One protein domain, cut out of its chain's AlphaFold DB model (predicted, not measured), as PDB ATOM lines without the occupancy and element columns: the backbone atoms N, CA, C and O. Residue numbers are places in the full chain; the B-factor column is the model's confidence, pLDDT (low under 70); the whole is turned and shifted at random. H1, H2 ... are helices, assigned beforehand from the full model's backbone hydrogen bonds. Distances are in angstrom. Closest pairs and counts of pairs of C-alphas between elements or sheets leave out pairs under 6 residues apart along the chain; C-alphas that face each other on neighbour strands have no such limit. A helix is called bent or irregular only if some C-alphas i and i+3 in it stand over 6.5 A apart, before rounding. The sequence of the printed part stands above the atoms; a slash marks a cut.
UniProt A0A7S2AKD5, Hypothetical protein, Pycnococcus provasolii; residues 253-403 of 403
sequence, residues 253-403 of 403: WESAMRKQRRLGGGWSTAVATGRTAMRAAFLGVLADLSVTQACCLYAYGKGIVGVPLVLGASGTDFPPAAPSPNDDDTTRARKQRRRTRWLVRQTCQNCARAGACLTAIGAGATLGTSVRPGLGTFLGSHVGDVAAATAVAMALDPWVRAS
ATOM      1  N   TRP A 253      16.292  49.465 -21.957       87.88
ATOM      2  CA  TRP A 253      15.464  48.510 -22.688       87.88
ATOM      3  C   TRP A 253      14.906  49.091 -23.988       87.88
ATOM      4  O   TRP A 253      15.142  48.567 -25.077       87.88
ATOM      5  N   GLU A 254      14.187  50.208 -23.885       89.88
ATOM      6  CA  GLU A 254      13.573  50.858 -25.043       89.88
ATOM      7  C   GLU A 254      14.637  51.339 -26.027       89.88
ATOM      8  O   GLU A 254      14.465  51.288 -27.249       89.88
ATOM      9  N   SER A 255      15.788  51.764 -25.502       87.69
ATOM     10  CA  SER A 255      16.943  52.119 -26.317       87.69
ATOM     11  C   SER A 255      17.492  50.940 -27.107       87.69
ATOM     12  O   SER A 255      17.826  51.136 -28.276       87.69
ATOM     13  N   ALA A 256      17.588  49.759 -26.497       89.06
ATOM     14  CA  ALA A 256      18.050  48.540 -27.151       89.06
ATOM     15  C   ALA A 256      17.105  48.152 -28.295       89.06
ATOM     16  O   ALA A 256      17.540  48.038 -29.440       89.06
ATOM     17  N   MET A 257      15.797  48.091 -28.015       90.62
ATOM     18  CA  MET A 257      14.764  47.777 -29.011       90.62
ATOM     19  C   MET A 257      14.777  48.760 -30.185       90.62
ATOM     20  O   MET A 257      14.749  48.372 -31.352       90.62
ATOM     21  N   ARG A 258      14.886  50.063 -29.900       89.44
ATOM     22  CA  ARG A 258      14.983  51.088 -30.948       89.44
ATOM     23  C   ARG A 258      16.249  50.971 -31.792       89.44
ATOM     24  O   ARG A 258      16.220  51.349 -32.959       89.44
ATOM     25  N   LYS A 259      17.372  50.548 -31.209       91.50
ATOM     26  CA  LYS A 259      18.635  50.384 -31.942       91.50
ATOM     27  C   LYS A 259      18.613  49.150 -32.816       91.50
ATOM     28  O   LYS A 259      18.996  49.263 -33.969       91.50
ATOM     29  N   GLN A 260      18.084  48.046 -32.307       89.50
ATOM     30  CA  GLN A 260      17.856  46.843 -33.098       89.50
ATOM     31  C   GLN A 260      16.992  47.142 -34.326       89.50
ATOM     32  O   GLN A 260      17.343  46.749 -35.429       89.50
ATOM     33  N   ARG A 261      15.913  47.921 -34.170       90.31
ATOM     34  CA  ARG A 261      15.066  48.321 -35.308       90.31
ATOM     35  C   ARG A 261      15.787  49.181 -36.357       90.31
ATOM     36  O   ARG A 261      15.338  49.228 -37.489       90.31
ATOM     37  N   ARG A 262      16.856  49.898 -35.990       88.38
ATOM     38  CA  ARG A 262      17.570  50.832 -36.888       88.38
ATOM     39  C   ARG A 262      18.823  50.243 -37.516       88.38
ATOM     40  O   ARG A 262      19.124  50.544 -38.658       88.38
ATOM     41  N   LEU A 263      19.590  49.509 -36.720       85.94
ATOM     42  CA  LEU A 263      20.888  48.955 -37.094       85.94
ATOM     43  C   LEU A 263      20.783  47.480 -37.496       85.94
ATOM     44  O   LEU A 263      21.763  46.911 -37.958       85.94
ATOM     45  N   GLY A 264      19.618  46.862 -37.289       87.56
ATOM     46  CA  GLY A 264      19.445  45.421 -37.394       87.56
ATOM     47  C   GLY A 264      20.002  44.673 -36.178       87.56
ATOM     48  O   GLY A 264      20.313  45.250 -35.126       87.56
ATOM     49  N   GLY A 265      20.097  43.353 -36.323       83.06
ATOM     50  CA  GLY A 265      20.810  42.490 -35.384       83.06
ATOM     51  C   GLY A 265      22.329  42.588 -35.557       83.06
ATOM     52  O   GLY A 265      22.819  43.100 -36.559       83.06
ATOM     53  N   GLY A 266      23.076  42.088 -34.573       90.12
ATOM     54  CA  GLY A 266      24.529  41.922 -34.671       90.12
ATOM     55  C   GLY A 266      25.342  42.666 -33.612       90.12
ATOM     56  O   GLY A 266      24.820  43.382 -32.751       90.12
ATOM     57  N   TRP A 267      26.661  42.487 -33.695       92.69
ATOM     58  CA  TRP A 267      27.623  42.948 -32.692       92.69
ATOM     59  C   TRP A 267      27.683  44.474 -32.555       92.69
ATOM     60  O   TRP A 267      27.728  45.005 -31.446       92.69
ATOM     61  N   SER A 268      27.591  45.210 -33.664       91.06
ATOM     62  CA  SER A 268      27.584  46.681 -33.644       91.06
ATOM     63  C   SER A 268      26.397  47.244 -32.852       91.06
ATOM     64  O   SER A 268      26.548  48.200 -32.084       91.06
ATOM     65  N   THR A 269      25.221  46.617 -32.971       92.56
ATOM     66  CA  THR A 269      24.028  46.956 -32.178       92.56
ATOM     67  C   THR A 269      24.240  46.635 -30.702       92.56
ATOM     68  O   THR A 269      23.877  47.449 -29.842       92.56
ATOM     69  N   ALA A 270      24.860  45.493 -30.404       93.62
ATOM     70  CA  ALA A 270      25.189  45.077 -29.047       93.62
ATOM     71  C   ALA A 270      26.139  46.073 -28.364       93.62
ATOM     72  O   ALA A 270      25.786  46.634 -27.326       93.62
ATOM     73  N   VAL A 271      27.277  46.403 -28.984       94.44
ATOM     74  CA  VAL A 271      28.269  47.350 -28.435       94.44
ATOM     75  C   VAL A 271      27.663  48.741 -28.249       94.44
ATOM     76  O   VAL A 271      27.847  49.394 -27.216       94.44
ATOM     77  N   ALA A 272      26.879  49.214 -29.224       92.25
ATOM     78  CA  ALA A 272      26.186  50.489 -29.097       92.25
ATOM     79  C   ALA A 272      25.207  50.483 -27.911       92.25
ATOM     80  O   ALA A 272      25.037  51.510 -27.239       92.25
ATOM     81  N   THR A 273      24.528  49.362 -27.667       94.44
ATOM     82  CA  THR A 273      23.590  49.189 -26.554       94.44
ATOM     83  C   THR A 273      24.320  49.113 -25.218       94.44
ATOM     84  O   THR A 273      23.942  49.860 -24.316       94.44
ATOM     85  N   GLY A 274      25.432  48.380 -25.127       94.25
ATOM     86  CA  GLY A 274      26.310  48.351 -23.955       94.25
ATOM     87  C   GLY A 274      26.777  49.739 -23.524       94.25
ATOM     88  O   GLY A 274      26.560  50.141 -22.384       94.25
ATOM     89  N   ARG A 275      27.269  50.560 -24.464       94.56
ATOM     90  CA  ARG A 275      27.633  51.968 -24.180       94.56
ATOM     91  C   ARG A 275      26.462  52.799 -23.649       94.56
ATOM     92  O   ARG A 275      26.654  53.768 -22.923       94.56
ATOM     93  N   THR A 276      25.233  52.471 -24.050       93.38
ATOM     94  CA  THR A 276      24.030  53.157 -23.544       93.38
ATOM     95  C   THR A 276      23.632  52.648 -22.169       93.38
ATOM     96  O   THR A 276      23.236  53.459 -21.343       93.38
ATOM     97  N   ALA A 277      23.790  51.350 -21.909       94.81
ATOM     98  CA  ALA A 277      23.583  50.763 -20.593       94.81
ATOM     99  C   ALA A 277      24.542  51.366 -19.559       94.81
ATOM    100  O   ALA A 277      24.081  51.811 -18.515       94.81
ATOM    101  N   MET A 278      25.833  51.506 -19.889       94.88
ATOM    102  CA  MET A 278      26.809  52.184 -19.022       94.88
ATOM    103  C   MET A 278      26.373  53.618 -18.697       94.88
ATOM    104  O   MET A 278      26.276  53.997 -17.535       94.88
ATOM    105  N   ARG A 279      26.027  54.409 -19.722       93.69
ATOM    106  CA  ARG A 279      25.560  55.797 -19.547       93.69
ATOM    107  C   ARG A 279      24.318  55.897 -18.664       93.69
ATOM    108  O   ARG A 279      24.238  56.800 -17.840       93.69
ATOM    109  N   ALA A 280      23.376  54.977 -18.838       92.06
ATOM    110  CA  ALA A 280      22.142  54.936 -18.065       92.06
ATOM    111  C   ALA A 280      22.343  54.449 -16.620       92.06
ATOM    112  O   ALA A 280      21.607  54.850 -15.717       92.06
ATOM    113  N   ALA A 281      23.334  53.585 -16.393       94.19
ATOM    114  CA  ALA A 281      23.681  53.070 -15.073       94.19
ATOM    115  C   ALA A 281      24.565  54.032 -14.270       94.19
ATOM    116  O   ALA A 281      24.544  53.981 -13.042       94.19
ATOM    117  N   PHE A 282      25.287  54.935 -14.941       95.31
ATOM    118  CA  PHE A 282      26.252  55.847 -14.327       95.31
ATOM    119  C   PHE A 282      25.695  56.595 -13.108       95.31
ATOM    120  O   PHE A 282      26.308  56.561 -12.047       95.31
ATOM    121  N   LEU A 283      24.507  57.206 -13.210       93.94
ATOM    122  CA  LEU A 283      23.900  57.929 -12.079       93.94
ATOM    123  C   LEU A 283      23.529  57.012 -10.911       93.94
ATOM    124  O   LEU A 283      23.589  57.434  -9.760       93.94
ATOM    125  N   GLY A 284      23.138  55.767 -11.197       93.38
ATOM    126  CA  GLY A 284      22.841  54.774 -10.166       93.38
ATOM    127  C   GLY A 284      24.100  54.342  -9.419       93.38
ATOM    128  O   GLY A 284      24.111  54.354  -8.193       93.38
ATOM    129  N   VAL A 285      25.172  54.048 -10.157       94.19
ATOM    130  CA  VAL A 285      26.480  53.687  -9.592       94.19
ATOM    131  C   VAL A 285      27.077  54.856  -8.801       94.19
ATOM    132  O   VAL A 285      27.575  54.664  -7.697       94.19
ATOM    133  N   LEU A 286      26.973  56.082  -9.321       95.31
ATOM    134  CA  LEU A 286      27.434  57.286  -8.632       95.31
ATOM    135  C   LEU A 286      26.659  57.530  -7.331       95.31
ATOM    136  O   LEU A 286      27.253  57.916  -6.326       95.31
ATOM    137  N   ALA A 287      25.342  57.301  -7.335       94.94
ATOM    138  CA  ALA A 287      24.510  57.400  -6.139       94.94
ATOM    139  C   ALA A 287      24.909  56.364  -5.087       94.94
ATOM    140  O   ALA A 287      25.086  56.728  -3.926       94.94
ATOM    141  N   ASP A 288      25.111  55.104  -5.482       92.69
ATOM    142  CA  ASP A 288      25.560  54.062  -4.555       92.69
ATOM    143  C   ASP A 288      26.943  54.375  -3.969       92.69
ATOM    144  O   ASP A 288      27.121  54.323  -2.750       92.69
ATOM    145  N   LEU A 289      27.892  54.803  -4.811       93.44
ATOM    146  CA  LEU A 289      29.211  55.255  -4.374       93.44
ATOM    147  C   LEU A 289      29.086  56.396  -3.360       93.44
ATOM    148  O   LEU A 289      29.670  56.321  -2.286       93.44
ATOM    149  N   SER A 290      28.295  57.426  -3.664       93.81
ATOM    150  CA  SER A 290      28.151  58.612  -2.809       93.81
ATOM    151  C   SER A 290      27.565  58.272  -1.438       93.81
ATOM    152  O   SER A 290      28.092  58.714  -0.419       93.81
ATOM    153  N   VAL A 291      26.517  57.441  -1.393       92.56
ATOM    154  CA  VAL A 291      25.911  56.973  -0.133       92.56
ATOM    155  C   VAL A 291      26.912  56.149   0.672       92.56
ATOM    156  O   VAL A 291      27.062  56.352   1.875       92.56
ATOM    157  N   THR A 292      27.641  55.260   0.002       90.19
ATOM    158  CA  THR A 292      28.652  54.409   0.637       90.19
ATOM    159  C   THR A 292      29.788  55.253   1.228       90.19
ATOM    160  O   THR A 292      30.122  55.082   2.400       90.19
ATOM    161  N   GLN A 293      30.317  56.230   0.481       90.44
ATOM    162  CA  GLN A 293      31.343  57.154   0.981       90.44
ATOM    163  C   GLN A 293      30.834  58.001   2.152       90.44
ATOM    164  O   GLN A 293      31.552  58.167   3.134       90.44
ATOM    165  N   ALA A 294      29.595  58.501   2.092       90.06
ATOM    166  CA  ALA A 294      29.003  59.268   3.185       90.06
ATOM    167  C   ALA A 294      28.906  58.435   4.475       90.06
ATOM    168  O   ALA A 294      29.254  58.919   5.553       90.06
ATOM    169  N   CYS A 295      28.510  57.163   4.372       86.00
ATOM    170  CA  CYS A 295      28.514  56.242   5.507       86.00
ATOM    171  C   CYS A 295      29.931  55.985   6.044       86.00
ATOM    172  O   CYS A 295      30.122  56.001   7.261       86.00
ATOM    173  N   CYS A 296      30.928  55.794   5.173       85.19
ATOM    174  CA  CYS A 296      32.329  55.630   5.577       85.19
ATOM    175  C   CYS A 296      32.867  56.872   6.305       85.19
ATOM    176  O   CYS A 296      33.506  56.739   7.348       85.19
ATOM    177  N   LEU A 297      32.572  58.075   5.805       87.31
ATOM    178  CA  LEU A 297      32.961  59.339   6.435       87.31
ATOM    179  C   LEU A 297      32.263  59.547   7.781       87.31
ATOM    180  O   LEU A 297      32.898  59.973   8.743       87.31
ATOM    181  N   TYR A 298      30.978  59.200   7.880       86.00
ATOM    182  CA  TYR A 298      30.242  59.258   9.141       86.00
ATOM    183  C   TYR A 298      30.819  58.291  10.186       86.00
ATOM    184  O   TYR A 298      31.031  58.680  11.337       86.00
ATOM    185  N   ALA A 299      31.133  57.054   9.785       81.69
ATOM    186  CA  ALA A 299      31.782  56.068  10.649       81.69
ATOM    187  C   ALA A 299      33.188  56.525  11.075       81.69
ATOM    188  O   ALA A 299      33.540  56.423  12.253       81.69
ATOM    189  N   TYR A 300      33.956  57.101  10.143       83.56
ATOM    190  CA  TYR A 300      35.247  57.719  10.431       83.56
ATOM    191  C   TYR A 300      35.102  58.850  11.449       83.56
ATOM    192  O   TYR A 300      35.844  58.860  12.419       83.56
ATOM    193  N   GLY A 301      34.143  59.765  11.283       81.56
ATOM    194  CA  GLY A 301      33.957  60.917  12.167       81.56
ATOM    195  C   GLY A 301      33.515  60.535  13.578       81.56
ATOM    196  O   GLY A 301      34.124  60.971  14.552       81.56
ATOM    197  N   LYS A 302      32.499  59.672  13.706       78.19
ATOM    198  CA  LYS A 302      31.963  59.285  15.021       78.19
ATOM    199  C   LYS A 302      32.776  58.219  15.755       78.19
ATOM    200  O   LYS A 302      32.473  57.935  16.907       78.19
ATOM    201  N   GLY A 303      33.771  57.604  15.111       65.06
ATOM    202  CA  GLY A 303      34.537  56.513  15.721       65.06
ATOM    203  C   GLY A 303      33.671  55.300  16.079       65.06
ATOM    204  O   GLY A 303      34.026  54.543  16.976       65.06
ATOM    205  N   ILE A 304      32.526  55.125  15.406       59.62
ATOM    206  CA  ILE A 304      31.617  54.004  15.657       59.62
ATOM    207  C   ILE A 304      32.251  52.742  15.067       59.62
ATOM    208  O   ILE A 304      32.160  52.468  13.869       59.62
ATOM    209  N   VAL A 305      32.888  51.973  15.943       52.16
ATOM    210  CA  VAL A 305      33.278  50.579  15.729       52.16
ATOM    211  C   VAL A 305      31.978  49.771  15.747       52.16
ATOM    212  O   VAL A 305      31.442  49.519  16.818       52.16
ATOM    213  N   GLY A 306      31.384  49.442  14.593       46.62
ATOM    214  CA  GLY A 306      30.205  48.563  14.634       46.62
ATOM    215  C   GLY A 306      29.158  48.664  13.540       46.62
ATOM    216  O   GLY A 306      28.173  47.939  13.629       46.62
ATOM    217  N   VAL A 307      29.287  49.531  12.530       48.81
ATOM    218  CA  VAL A 307      28.329  49.510  11.412       48.81
ATOM    219  C   VAL A 307      28.871  48.565  10.343       48.81
ATOM    220  O   VAL A 307      29.723  48.993   9.567       48.81
ATOM    221  N   PRO A 308      28.419  47.295  10.270       49.19
ATOM    222  CA  PRO A 308      28.715  46.467   9.118       49.19
ATOM    223  C   PRO A 308      28.081  47.163   7.919       49.19
ATOM    224  O   PRO A 308      26.856  47.198   7.780       49.19
ATOM    225  N   LEU A 309      28.909  47.784   7.084       53.03
ATOM    226  CA  LEU A 309      28.485  48.243   5.775       53.03
ATOM    227  C   LEU A 309      28.004  46.976   5.056       53.03
ATOM    228  O   LEU A 309      28.789  46.069   4.802       53.03
ATOM    229  N   VAL A 310      26.691  46.875   4.843       46.59
ATOM    230  CA  VAL A 310      25.912  45.637   4.597       46.59
ATOM    231  C   VAL A 310      26.278  44.883   3.299       46.59
ATOM    232  O   VAL A 310      25.569  43.986   2.869       46.59
ATOM    233  N   LEU A 311      27.406  45.175   2.660       42.56
ATOM    234  CA  LEU A 311      27.899  44.420   1.513       42.56
ATOM    235  C   LEU A 311      29.348  43.976   1.739       42.56
ATOM    236  O   LEU A 311      30.276  44.607   1.247       42.56
ATOM    237  N   GLY A 312      29.503  42.856   2.447       41.41
ATOM    238  CA  GLY A 312      30.655  41.964   2.282       41.41
ATOM    239  C   GLY A 312      31.921  42.280   3.074       41.41
ATOM    240  O   GLY A 312      32.886  41.542   2.922       41.41
ATOM    241  N   ALA A 313      31.937  43.299   3.937       42.84
ATOM    242  CA  ALA A 313      33.032  43.454   4.891       42.84
ATOM    243  C   ALA A 313      32.945  42.315   5.920       42.84
ATOM    244  O   ALA A 313      32.154  42.360   6.866       42.84
ATOM    245  N   SER A 314      33.700  41.250   5.665       39.81
ATOM    246  CA  SER A 314      33.882  40.118   6.563       39.81
ATOM    247  C   SER A 314      34.463  40.624   7.879       39.81
ATOM    248  O   SER A 314      35.655  40.857   7.942       39.81
ATOM    249  N   GLY A 315      33.620  40.871   8.888       41.84
ATOM    250  CA  GLY A 315      33.914  40.866  10.334       41.84
ATOM    251  C   GLY A 315      35.047  41.726  10.927       41.84
ATOM    252  O   GLY A 315      35.055  41.895  12.142       41.84
ATOM    253  N   THR A 316      35.978  42.281  10.150       43.28
ATOM    254  CA  THR A 316      37.265  42.802  10.641       43.28
ATOM    255  C   THR A 316      37.539  44.251  10.250       43.28
ATOM    256  O   THR A 316      38.380  44.893  10.872       43.28
ATOM    257  N   ASP A 317      36.808  44.818   9.288       56.28
ATOM    258  CA  ASP A 317      37.072  46.170   8.771       56.28
ATOM    259  C   ASP A 317      36.356  47.271   9.568       56.28
ATOM    260  O   ASP A 317      35.732  48.179   9.011       56.28
ATOM    261  N   PHE A 318      36.436  47.214  10.894       63.56
ATOM    262  CA  PHE A 318      35.988  48.336  11.711       63.56
ATOM    263  C   PHE A 318      36.968  49.510  11.603       63.56
ATOM    264  O   PHE A 318      38.181  49.295  11.498       63.56
ATOM    265  N   PRO A 319      36.482  50.766  11.649       65.88
ATOM    266  CA  PRO A 319      37.379  51.903  11.753       65.88
ATOM    267  C   PRO A 319      38.225  51.742  13.026       65.88
ATOM    268  O   PRO A 319      37.673  51.435  14.086       65.88
ATOM    269  N   PRO A 320      39.555  51.936  12.957       70.75
ATOM    270  CA  PRO A 320      40.384  51.830  14.145       70.75
ATOM    271  C   PRO A 320      39.948  52.864  15.188       70.75
ATOM    272  O   PRO A 320      39.510  53.965  14.833       70.75
ATOM    273  N   ALA A 321      40.070  52.494  16.466       75.75
ATOM    274  CA  ALA A 321      39.620  53.307  17.591       75.75
ATOM    275  C   ALA A 321      40.137  54.750  17.494       75.75
ATOM    276  O   ALA A 321      41.281  55.003  17.093       75.75
ATOM    277  N   ALA A 322      39.273  55.699  17.855       78.31
ATOM    278  CA  ALA A 322      39.655  57.099  17.920       78.31
ATOM    279  C   ALA A 322      40.798  57.294  18.934       78.31
ATOM    280  O   ALA A 322      40.843  56.582  19.939       78.31
ATOM    281  N   PRO A 323      41.737  58.223  18.675       79.00
ATOM    282  CA  PRO A 323      42.737  58.570  19.670       79.00
ATOM    283  C   PRO A 323      42.050  59.119  20.923       79.00
ATOM    284  O   PRO A 323      41.185  59.993  20.826       79.00
ATOM    285  N   SER A 324      42.431  58.578  22.074       83.56
ATOM    286  CA  SER A 324      42.003  59.037  23.390       83.56
ATOM    287  C   SER A 324      42.800  60.285  23.780       83.56
ATOM    288  O   SER A 324      43.963  60.400  23.392       83.56
ATOM    289  N   PRO A 325      42.228  61.222  24.554       84.81
ATOM    290  CA  PRO A 325      42.991  62.338  25.111       84.81
ATOM    291  C   PRO A 325      44.119  61.896  26.060       84.81
ATOM    292  O   PRO A 325      45.060  62.657  26.241       84.81
ATOM    293  N   ASN A 326      44.059  60.676  26.607       87.88
ATOM    294  CA  ASN A 326      45.090  60.119  27.498       87.88
ATOM    295  C   ASN A 326      46.203  59.355  26.750       87.88
ATOM    296  O   ASN A 326      47.061  58.755  27.387       87.88
ATOM    297  N   ASP A 327      46.151  59.298  25.418       87.88
ATOM    298  CA  ASP A 327      47.169  58.631  24.604       87.88
ATOM    299  C   ASP A 327      48.401  59.535  24.428       87.88
ATOM    300  O   ASP A 327      48.251  60.692  24.030       87.88
ATOM    301  N   ASP A 328      49.612  58.989  24.593       92.44
ATOM    302  CA  ASP A 328      50.859  59.691  24.259       92.44
ATOM    303  C   ASP A 328      50.838  60.205  22.811       92.44
ATOM    304  O   ASP A 328      50.327  59.525  21.912       92.44
ATOM    305  N   ASP A 329      51.477  61.344  22.536       89.50
ATOM    306  CA  ASP A 329      51.483  61.973  21.204       89.50
ATOM    307  C   ASP A 329      51.916  61.017  20.080       89.50
ATOM    308  O   ASP A 329      51.348  61.015  18.979       89.50
ATOM    309  N   THR A 330      52.876  60.133  20.364       90.25
ATOM    310  CA  THR A 330      53.351  59.104  19.425       90.25
ATOM    311  C   THR A 330      52.256  58.082  19.098       90.25
ATOM    312  O   THR A 330      52.045  57.722  17.931       90.25
ATOM    313  N   THR A 331      51.502  57.637  20.104       88.44
ATOM    314  CA  THR A 331      50.405  56.679  19.946       88.44
ATOM    315  C   THR A 331      49.190  57.326  19.281       88.44
ATOM    316  O   THR A 331      48.607  56.730  18.366       88.44
ATOM    317  N   ARG A 332      48.879  58.582  19.621       85.88
ATOM    318  CA  ARG A 332      47.845  59.407  18.984       85.88
ATOM    319  C   ARG A 332      48.117  59.601  17.494       85.88
ATOM    320  O   ARG A 332      47.236  59.339  16.667       85.88
ATOM    321  N   ALA A 333      49.348  59.960  17.127       87.06
ATOM    322  CA  ALA A 333      49.764  60.090  15.731       87.06
ATOM    323  C   ALA A 333      49.657  58.753  14.972       87.06
ATOM    324  O   ALA A 333      49.183  58.710  13.829       87.06
ATOM    325  N   ARG A 334      50.033  57.633  15.606       88.69
ATOM    326  CA  ARG A 334      49.923  56.288  15.015       88.69
ATOM    327  C   ARG A 334      48.465  55.870  14.796       88.69
ATOM    328  O   ARG A 334      48.149  55.371  13.710       88.69
ATOM    329  N   LYS A 335      47.576  56.098  15.773       87.50
ATOM    330  CA  LYS A 335      46.127  55.831  15.666       87.50
ATOM    331  C   LYS A 335      45.495  56.674  14.557       87.50
ATOM    332  O   LYS A 335      44.812  56.125  13.692       87.50
ATOM    333  N   GLN A 336      45.816  57.967  14.489       86.75
ATOM    334  CA  GLN A 336      45.317  58.854  13.434       86.75
ATOM    335  C   GLN A 336      45.770  58.404  12.036       86.75
ATOM    336  O   GLN A 336      44.946  58.281  11.128       86.75
ATOM    337  N   ARG A 337      47.052  58.049  11.859       88.12
ATOM    338  CA  ARG A 337      47.568  57.504  10.585       88.12
ATOM    339  C   ARG A 337      46.889  56.196  10.178       88.12
ATOM    340  O   ARG A 337      46.727  55.955   8.984       88.12
ATOM    341  N   ARG A 338      46.529  55.330  11.131       86.50
ATOM    342  CA  ARG A 338      45.779  54.091  10.848       86.50
ATOM    343  C   ARG A 338      44.355  54.395  10.388       86.50
ATOM    344  O   ARG A 338      43.925  53.827   9.390       86.50
ATOM    345  N   ARG A 339      43.660  55.335  11.038       84.00
ATOM    346  CA  ARG A 339      42.305  55.761  10.639       84.00
ATOM    347  C   ARG A 339      42.290  56.365   9.241       84.00
ATOM    348  O   ARG A 339      41.445  55.998   8.430       84.00
ATOM    349  N   THR A 340      43.227  57.262   8.937       86.75
ATOM    350  CA  THR A 340      43.302  57.878   7.605       86.75
ATOM    351  C   THR A 340      43.617  56.842   6.529       86.75
ATOM    352  O   THR A 340      42.965  56.835   5.490       86.75
ATOM    353  N   ARG A 341      44.552  55.914   6.787       87.81
ATOM    354  CA  ARG A 341      44.837  54.806   5.860       87.81
ATOM    355  C   ARG A 341      43.622  53.914   5.627       87.81
ATOM    356  O   ARG A 341      43.357  53.566   4.482       87.81
ATOM    357  N   TRP A 342      42.872  53.593   6.680       86.31
ATOM    358  CA  TRP A 342      41.629  52.833   6.564       86.31
ATOM    359  C   TRP A 342      40.604  53.552   5.676       86.31
ATOM    360  O   TRP A 342      40.058  52.935   4.765       86.31
ATOM    361  N   LEU A 343      40.396  54.860   5.876       86.69
ATOM    362  CA  LEU A 343      39.449  55.638   5.070       86.69
ATOM    363  C   LEU A 343      39.863  55.668   3.596       86.69
ATOM    364  O   LEU A 343      39.045  55.373   2.734       86.69
ATOM    365  N   VAL A 344      41.135  55.963   3.310       87.75
ATOM    366  CA  VAL A 344      41.665  55.968   1.936       87.75
ATOM    367  C   VAL A 344      41.482  54.598   1.283       87.75
ATOM    368  O   VAL A 344      40.996  54.515   0.157       87.75
ATOM    369  N   ARG A 345      41.802  53.517   2.004       85.25
ATOM    370  CA  ARG A 345      41.620  52.139   1.534       85.25
ATOM    371  C   ARG A 345      40.157  51.850   1.194       85.25
ATOM    372  O   ARG A 345      39.880  51.402   0.086       85.25
ATOM    373  N   GLN A 346      39.229  52.168   2.095       85.12
ATOM    374  CA  GLN A 346      37.792  51.997   1.859       85.12
ATOM    375  C   GLN A 346      37.300  52.834   0.674       85.12
ATOM    376  O   GLN A 346      36.555  52.344  -0.176       85.12
ATOM    377  N   THR A 347      37.758  54.081   0.553       88.19
ATOM    378  CA  THR A 347      37.394  54.939  -0.575       88.19
ATOM    379  C   THR A 347      37.871  54.346  -1.901       88.19
ATOM    380  O   THR A 347      37.068  54.250  -2.830       88.19
ATOM    381  N   CYS A 348      39.120  53.878  -1.975       87.19
ATOM    382  CA  CYS A 348      39.671  53.226  -3.162       87.19
ATOM    383  C   CYS A 348      38.906  51.949  -3.535       87.19
ATOM    384  O   CYS A 348      38.562  51.772  -4.701       87.19
ATOM    385  N   GLN A 349      38.587  51.091  -2.562       85.44
ATOM    386  CA  GLN A 349      37.814  49.866  -2.801       85.44
ATOM    387  C   GLN A 349      36.420  50.170  -3.356       85.44
ATOM    388  O   GLN A 349      35.988  49.563  -4.335       85.44
ATOM    389  N   ASN A 350      35.734  51.155  -2.777       87.75
ATOM    390  CA  ASN A 350      34.421  51.586  -3.243       87.75
ATOM    391  C   ASN A 350      34.477  52.173  -4.664       87.75
ATOM    392  O   ASN A 350      33.602  51.877  -5.479       87.75
ATOM    393  N   CYS A 351      35.510  52.954  -4.996       90.62
ATOM    394  CA  CYS A 351      35.714  53.461  -6.356       90.62
ATOM    395  C   CYS A 351      36.014  52.336  -7.355       90.62
ATOM    396  O   CYS A 351      35.422  52.305  -8.434       90.62
ATOM    397  N   ALA A 352      36.881  51.385  -6.990       87.94
ATOM    398  CA  ALA A 352      37.193  50.224  -7.820       87.94
ATOM    399  C   ALA A 352      35.937  49.384  -8.091       87.94
ATOM    400  O   ALA A 352      35.656  49.032  -9.237       87.94
ATOM    401  N   ARG A 353      35.124  49.149  -7.055       88.06
ATOM    402  CA  ARG A 353      33.835  48.465  -7.172       88.06
ATOM    403  C   ARG A 353      32.879  49.203  -8.102       88.06
ATOM    404  O   ARG A 353      32.299  48.581  -8.983       88.06
ATOM    405  N   ALA A 354      32.729  50.516  -7.935       92.06
ATOM    406  CA  ALA A 354      31.872  51.329  -8.793       92.06
ATOM    407  C   ALA A 354      32.307  51.248 -10.269       92.06
ATOM    408  O   ALA A 354      31.472  51.047 -11.153       92.06
ATOM    409  N   GLY A 355      33.614  51.336 -10.531       93.00
ATOM    410  CA  GLY A 355      34.182  51.165 -11.868       93.00
ATOM    411  C   GLY A 355      33.894  49.783 -12.460       93.00
ATOM    412  O   GLY A 355      33.392  49.692 -13.579       93.00
ATOM    413  N   ALA A 356      34.141  48.719 -11.691       91.69
ATOM    414  CA  ALA A 356      33.898  47.338 -12.106       91.69
ATOM    415  C   ALA A 356      32.411  47.047 -12.371       91.69
ATOM    416  O   ALA A 356      32.073  46.421 -13.375       91.69
ATOM    417  N   CYS A 357      31.506  47.541 -11.520       92.81
ATOM    418  CA  CYS A 357      30.064  47.442 -11.749       92.81
ATOM    419  C   CYS A 357      29.676  48.121 -13.067       92.81
ATOM    420  O   CYS A 357      28.949  47.545 -13.873       92.81
ATOM    421  N   LEU A 358      30.194  49.323 -13.340       95.25
ATOM    422  CA  LEU A 358      29.858  50.059 -14.559       95.25
ATOM    423  C   LEU A 358      30.326  49.335 -15.831       95.25
ATOM    424  O   LEU A 358      29.571  49.257 -16.805       95.25
ATOM    425  N   THR A 359      31.549  48.797 -15.835       95.44
ATOM    426  CA  THR A 359      32.087  48.050 -16.983       95.44
ATOM    427  C   THR A 359      31.357  46.725 -17.181       95.44
ATOM    428  O   THR A 359      30.965  46.416 -18.309       95.44
ATOM    429  N   ALA A 360      31.081  45.984 -16.106       95.56
ATOM    430  CA  ALA A 360      30.363  44.717 -16.177       95.56
ATOM    431  C   ALA A 360      28.897  44.885 -16.587       95.56
ATOM    432  O   ALA A 360      28.392  44.085 -17.372       95.56
ATOM    433  N   ILE A 361      28.225  45.959 -16.159       95.38
ATOM    434  CA  ILE A 361      26.895  46.333 -16.663       95.38
ATOM    435  C   ILE A 361      26.938  46.543 -18.182       95.38
ATOM    436  O   ILE A 361      26.062  46.060 -18.903       95.38
ATOM    437  N   GLY A 362      27.954  47.248 -18.688       96.06
ATOM    438  CA  GLY A 362      28.141  47.477 -20.120       96.06
ATOM    439  C   GLY A 362      28.406  46.196 -20.910       96.06
ATOM    440  O   GLY A 362      27.771  45.964 -21.944       96.06
ATOM    441  N   ALA A 363      29.314  45.353 -20.415       96.44
ATOM    442  CA  ALA A 363      29.659  44.069 -21.020       96.44
ATOM    443  C   ALA A 363      28.468  43.100 -20.999       96.44
ATOM    444  O   ALA A 363      28.087  42.566 -22.039       96.44
ATOM    445  N   GLY A 364      27.810  42.957 -19.848       95.94
ATOM    446  CA  GLY A 364      26.623  42.127 -19.678       95.94
ATOM    447  C   GLY A 364      25.458  42.590 -20.551       95.94
ATOM    448  O   GLY A 364      24.815  41.771 -21.204       95.94
ATOM    449  N   ALA A 365      25.226  43.901 -20.663       95.38
ATOM    450  CA  ALA A 365      24.238  44.442 -21.595       95.38
ATOM    451  C   ALA A 365      24.588  44.117 -23.055       95.38
ATOM    452  O   ALA A 365      23.698  43.738 -23.808       95.38
ATOM    453  N   THR A 366      25.864  44.228 -23.441       96.06
ATOM    454  CA  THR A 366      26.350  43.895 -24.792       96.06
ATOM    455  C   THR A 366      26.091  42.423 -25.115       96.06
ATOM    456  O   THR A 366      25.393  42.124 -26.080       96.06
ATOM    457  N   LEU A 367      26.575  41.505 -24.272       96.12
ATOM    458  CA  LEU A 367      26.372  40.062 -24.442       96.12
ATOM    459  C   LEU A 367      24.882  39.701 -24.451       96.12
ATOM    460  O   LEU A 367      24.413  38.949 -25.304       96.12
ATOM    461  N   GLY A 368      24.114  40.309 -23.551       94.12
ATOM    462  CA  GLY A 368      22.677  40.131 -23.465       94.12
ATOM    463  C   GLY A 368      21.926  40.599 -24.714       94.12
ATOM    464  O   GLY A 368      21.014  39.913 -25.175       94.12
ATOM    465  N   THR A 369      22.307  41.739 -25.301       94.56
ATOM    466  CA  THR A 369      21.733  42.214 -26.571       94.56
ATOM    467  C   THR A 369      22.017  41.245 -27.720       94.56
ATOM    468  O   THR A 369      21.143  41.086 -28.572       94.56
ATOM    469  N   SER A 370      23.186  40.595 -27.746       93.44
ATOM    470  CA  SER A 370      23.546  39.625 -28.792       93.44
ATOM    471  C   SER A 370      22.648  38.386 -28.790       93.44
ATOM    472  O   SER A 370      22.349  37.863 -29.857       93.44
ATOM    473  N   VAL A 371      22.191  37.940 -27.613       94.00
ATOM    474  CA  VAL A 371      21.253  36.809 -27.492       94.00
ATOM    475  C   VAL A 371      19.824  37.262 -27.761       94.00
ATOM    476  O   VAL A 371      19.132  36.716 -28.618       94.00
ATOM    477  N   ARG A 372      19.358  38.265 -27.008       91.69
ATOM    478  CA  ARG A 372      18.005  38.798 -27.149       91.69
ATOM    479  C   ARG A 372      17.983  40.296 -26.842       91.69
ATOM    480  O   ARG A 372      18.057  40.696 -25.678       91.69
ATOM    481  N   PRO A 373      17.824  41.157 -27.850       90.75
ATOM    482  CA  PRO A 373      17.661  42.590 -27.629       90.75
ATOM    483  C   PRO A 373      16.401  42.889 -26.798       90.75
ATOM    484  O   PRO A 373      15.399  42.174 -26.858       90.75
ATOM    485  N   GLY A 374      16.478  43.922 -25.955       90.12
ATOM    486  CA  GLY A 374      15.486  44.162 -24.905       90.12
ATOM    487  C   GLY A 374      15.768  43.282 -23.685       90.12
ATOM    488  O   GLY A 374      16.562  43.676 -22.829       90.12
ATOM    489  N   LEU A 375      15.181  42.077 -23.634       90.25
ATOM    490  CA  LEU A 375      15.212  41.207 -22.443       90.25
ATOM    491  C   LEU A 375      16.598  40.762 -22.038       90.25
ATOM    492  O   LEU A 375      16.980  40.936 -20.881       90.25
ATOM    493  N   GLY A 376      17.371  40.267 -22.994       91.62
ATOM    494  CA  GLY A 376      18.750  39.896 -22.742       91.62
ATOM    495  C   GLY A 376      19.583  41.101 -22.320       91.62
ATOM    496  O   GLY A 376      20.415  40.968 -21.439       91.62
ATOM    497  N   THR A 377      19.320  42.303 -22.843       93.75
ATOM    498  CA  THR A 377      20.058  43.518 -22.435       93.75
ATOM    499  C   THR A 377      19.815  43.864 -20.967       93.75
ATOM    500  O   THR A 377      20.756  44.159 -20.234       93.75
ATOM    501  N   PHE A 378      18.554  43.824 -20.534       92.38
ATOM    502  CA  PHE A 378      18.184  44.101 -19.150       92.38
ATOM    503  C   PHE A 378      18.729  43.037 -18.199       92.38
ATOM    504  O   PHE A 378      19.449  43.379 -17.261       92.38
ATOM    505  N   LEU A 379      18.477  41.757 -18.490       93.00
ATOM    506  CA  LEU A 379      18.986  40.649 -17.681       93.00
ATOM    507  C   LEU A 379      20.513  40.645 -17.641       93.00
ATOM    508  O   LEU A 379      21.093  40.614 -16.563       93.00
ATOM    509  N   GLY A 380      21.166  40.769 -18.795       93.38
ATOM    510  CA  GLY A 380      22.620  40.805 -18.907       93.38
ATOM    511  C   GLY A 380      23.239  41.957 -18.122       93.38
ATOM    512  O   GLY A 380      24.249  41.761 -17.455       93.38
ATOM    513  N   SER A 381      22.609  43.136 -18.112       92.94
ATOM    514  CA  SER A 381      23.077  44.261 -17.293       92.94
ATOM    515  C   SER A 381      23.020  43.968 -15.788       92.94
ATOM    516  O   SER A 381      23.953  44.306 -15.066       92.94
ATOM    517  N   HIS A 382      21.958  43.309 -15.311       90.25
ATOM    518  CA  HIS A 382      21.798  42.951 -13.898       90.25
ATOM    519  C   HIS A 382      22.717  41.804 -13.483       90.25
ATOM    520  O   HIS A 382      23.309  41.851 -12.409       90.25
ATOM    521  N   VAL A 383      22.876  40.800 -14.348       90.94
ATOM    522  CA  VAL A 383      23.836  39.711 -14.136       90.94
ATOM    523  C   VAL A 383      25.256  40.268 -14.077       90.94
ATOM    524  O   VAL A 383      26.005  39.900 -13.180       90.94
ATOM    525  N   GLY A 384      25.607  41.199 -14.972       90.44
ATOM    526  CA  GLY A 384      26.903  41.878 -14.962       90.44
ATOM    527  C   GLY A 384      27.173  42.633 -13.658       90.44
ATOM    528  O   GLY A 384      28.257  42.505 -13.098       90.44
ATOM    529  N   ASP A 385      26.185  43.361 -13.136       90.12
ATOM    530  CA  ASP A 385      26.307  44.084 -11.861       90.12
ATOM    531  C   ASP A 385      26.567  43.136 -10.674       90.12
ATOM    532  O   ASP A 385      27.506  43.325  -9.900       90.12
ATOM    533  N   VAL A 386      25.787  42.053 -10.574       85.19
ATOM    534  CA  VAL A 386      25.951  41.032  -9.523       85.19
ATOM    535  C   VAL A 386      27.298  40.313  -9.649       85.19
ATOM    536  O   VAL A 386      27.989  40.113  -8.647       85.19
ATOM    537  N   ALA A 387      27.696  39.952 -10.870       87.75
ATOM    538  CA  ALA A 387      28.977  39.310 -11.139       87.75
ATOM    539  C   ALA A 387      30.153  40.215 -10.747       87.75
ATOM    540  O   ALA A 387      31.054  39.754 -10.054       87.75
ATOM    541  N   ALA A 388      30.123  41.504 -11.100       87.56
ATOM    542  CA  ALA A 388      31.154  42.457 -10.692       87.56
ATOM    543  C   ALA A 388      31.222  42.627  -9.177       87.56
ATOM    544  O   ALA A 388      32.311  42.578  -8.612       87.56
ATOM    545  N   ALA A 389      30.081  42.783  -8.502       80.56
ATOM    546  CA  ALA A 389      30.056  42.900  -7.048       80.56
ATOM    547  C   ALA A 389      30.683  41.672  -6.362       80.56
ATOM    548  O   ALA A 389      31.389  41.819  -5.365       80.56
ATOM    549  N   THR A 390      30.461  40.482  -6.923       79.75
ATOM    550  CA  THR A 390      30.982  39.214  -6.397       79.75
ATOM    551  C   THR A 390      32.469  39.048  -6.709       79.75
ATOM    552  O   THR A 390      33.255  38.754  -5.813       79.75
ATOM    553  N   ALA A 391      32.878  39.303  -7.955       83.44
ATOM    554  CA  ALA A 391      34.269  39.213  -8.391       83.44
ATOM    555  C   ALA A 391      35.162  40.219  -7.658       83.44
ATOM    556  O   ALA A 391      36.244  39.864  -7.212       83.44
ATOM    557  N   VAL A 392      34.696  41.458  -7.471       81.25
ATOM    558  CA  VAL A 392      35.423  42.475  -6.700       81.25
ATOM    559  C   VAL A 392      35.539  42.068  -5.235       81.25
ATOM    560  O   VAL A 392      36.609  42.232  -4.659       81.25
ATOM    561  N   ALA A 393      34.483  41.507  -4.638       75.81
ATOM    562  CA  ALA A 393      34.563  40.994  -3.274       75.81
ATOM    563  C   ALA A 393      35.617  39.882  -3.165       75.81
ATOM    564  O   ALA A 393      36.471  39.953  -2.294       75.81
ATOM    565  N   MET A 394      35.622  38.917  -4.088       79.19
ATOM    566  CA  MET A 394      36.592  37.814  -4.096       79.19
ATOM    567  C   MET A 394      38.025  38.268  -4.397       79.19
ATOM    568  O   MET A 394      38.960  37.777  -3.778       79.19
ATOM    569  N   ALA A 395      38.213  39.203  -5.329       80.88
ATOM    570  CA  ALA A 395      39.534  39.676  -5.743       80.88
ATOM    571  C   ALA A 395      40.169  40.634  -4.727       80.88
ATOM    572  O   ALA A 395      41.391  40.675  -4.596       80.88
ATOM    573  N   LEU A 396      39.355  41.411  -4.005       71.56
ATOM    574  CA  LEU A 396      39.848  42.334  -2.984       71.56
ATOM    575  C   LEU A 396      40.013  41.676  -1.613       71.56
ATOM    576  O   LEU A 396      40.758  42.215  -0.801       71.56
ATOM    577  N   ASP A 397      39.382  40.530  -1.349       68.88
ATOM    578  CA  ASP A 397      39.495  39.822  -0.066       68.88
ATOM    579  C   ASP A 397      40.953  39.421   0.281       68.88
ATOM    580  O   ASP A 397      41.404  39.715   1.388       68.88
ATOM    581  N   PRO A 398      41.785  38.893  -0.646       71.12
ATOM    582  CA  PRO A 398      43.205  38.642  -0.377       71.12
ATOM    583  C   PRO A 398      43.989  39.915  -0.049       71.12
ATOM    584  O   PRO A 398      44.788  39.933   0.886       71.12
ATOM    585  N   TRP A 399      43.736  41.001  -0.786       64.06
ATOM    586  CA  TRP A 399      44.367  42.295  -0.522       64.06
ATOM    587  C   TRP A 399      43.932  42.858   0.836       64.06
ATOM    588  O   TRP A 399      44.725  43.481   1.544       64.06
ATOM    589  N   VAL A 400      42.684  42.582   1.228       58.06
ATOM    590  CA  VAL A 400      42.141  42.966   2.526       58.06
ATOM    591  C   VAL A 400      42.809  42.218   3.673       58.06
ATOM    592  O   VAL A 400      43.103  42.837   4.692       58.06
ATOM    593  N   ARG A 401      43.066  40.919   3.507       58.41
ATOM    594  CA  ARG A 401      43.671  40.066   4.541       58.41
ATOM    595  C   ARG A 401      45.186  40.230   4.666       58.41
ATOM    596  O   ARG A 401      45.724  40.007   5.743       58.41
ATOM    597  N   ALA A 402      45.874  40.603   3.588       58.50
ATOM    598  CA  ALA A 402      47.333  40.732   3.561       58.50
ATOM    599  C   ALA A 402      47.878  42.032   4.192       58.50
ATOM    600  O   ALA A 402      49.094  42.209   4.255       58.50
ATOM    601  N   SER A 403      47.013  42.959   4.626       48.56
ATOM    602  CA  SER A 403      47.404  44.281   5.145       48.56
ATOM    603  C   SER A 403      46.590  44.715   6.348       48.56
ATOM    604  O   SER A 403      47.201  45.318   7.262       48.56
TER     605      SER A 403
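Overview. This is residues 253 to 403 of the 403 residues of the protein "Hypothetical protein" of Pycnococcus provasolii (UniProt A0A7S2AKD5). A rod built along one long helix, H3, with the bent H2 and H4 packed on it and short H1 near one end. The printed part has 151 residues with four named helices, H1 to H4, and no named strand; it is all helix, loose, radius of gyration of the C-alphas 20.3 A, spanning 71 by 26 by 20 A.

Along the chain. H1, residues 253 to 263, begins at C-alpha 253 (15.464, 48.510, -22.688). H2, residues 267 to 302, assigned as one helix by its hydrogen bonds, is bent: C-alphas 280 and 283 are 6.9 A apart. Its arms are H2a, 267 to 280, and H2b, 283 to 302. H3, residues 329 to 371, measures 62.6 A. H4, residues 375 to 401, measures 39.2 A and ends at C-alpha 401 (43.671, 40.066, 4.541).

Arrangement. H3 and H4, a hairpin, touch; their closest C-alphas, Gly 368 and Gly 376, are 4.0 A apart. H2b and H4 are apart. Every O i to N i+4 pair is within hydrogen-bond range in H1, H2a, H2b and H3; in H4, 21 of 23.

Size, cuts and confidence. The printed part has no cut. Residues 303 to 328 form a long link; pLDDT is under 70 at 303 to 319, 397 and 399 to 403.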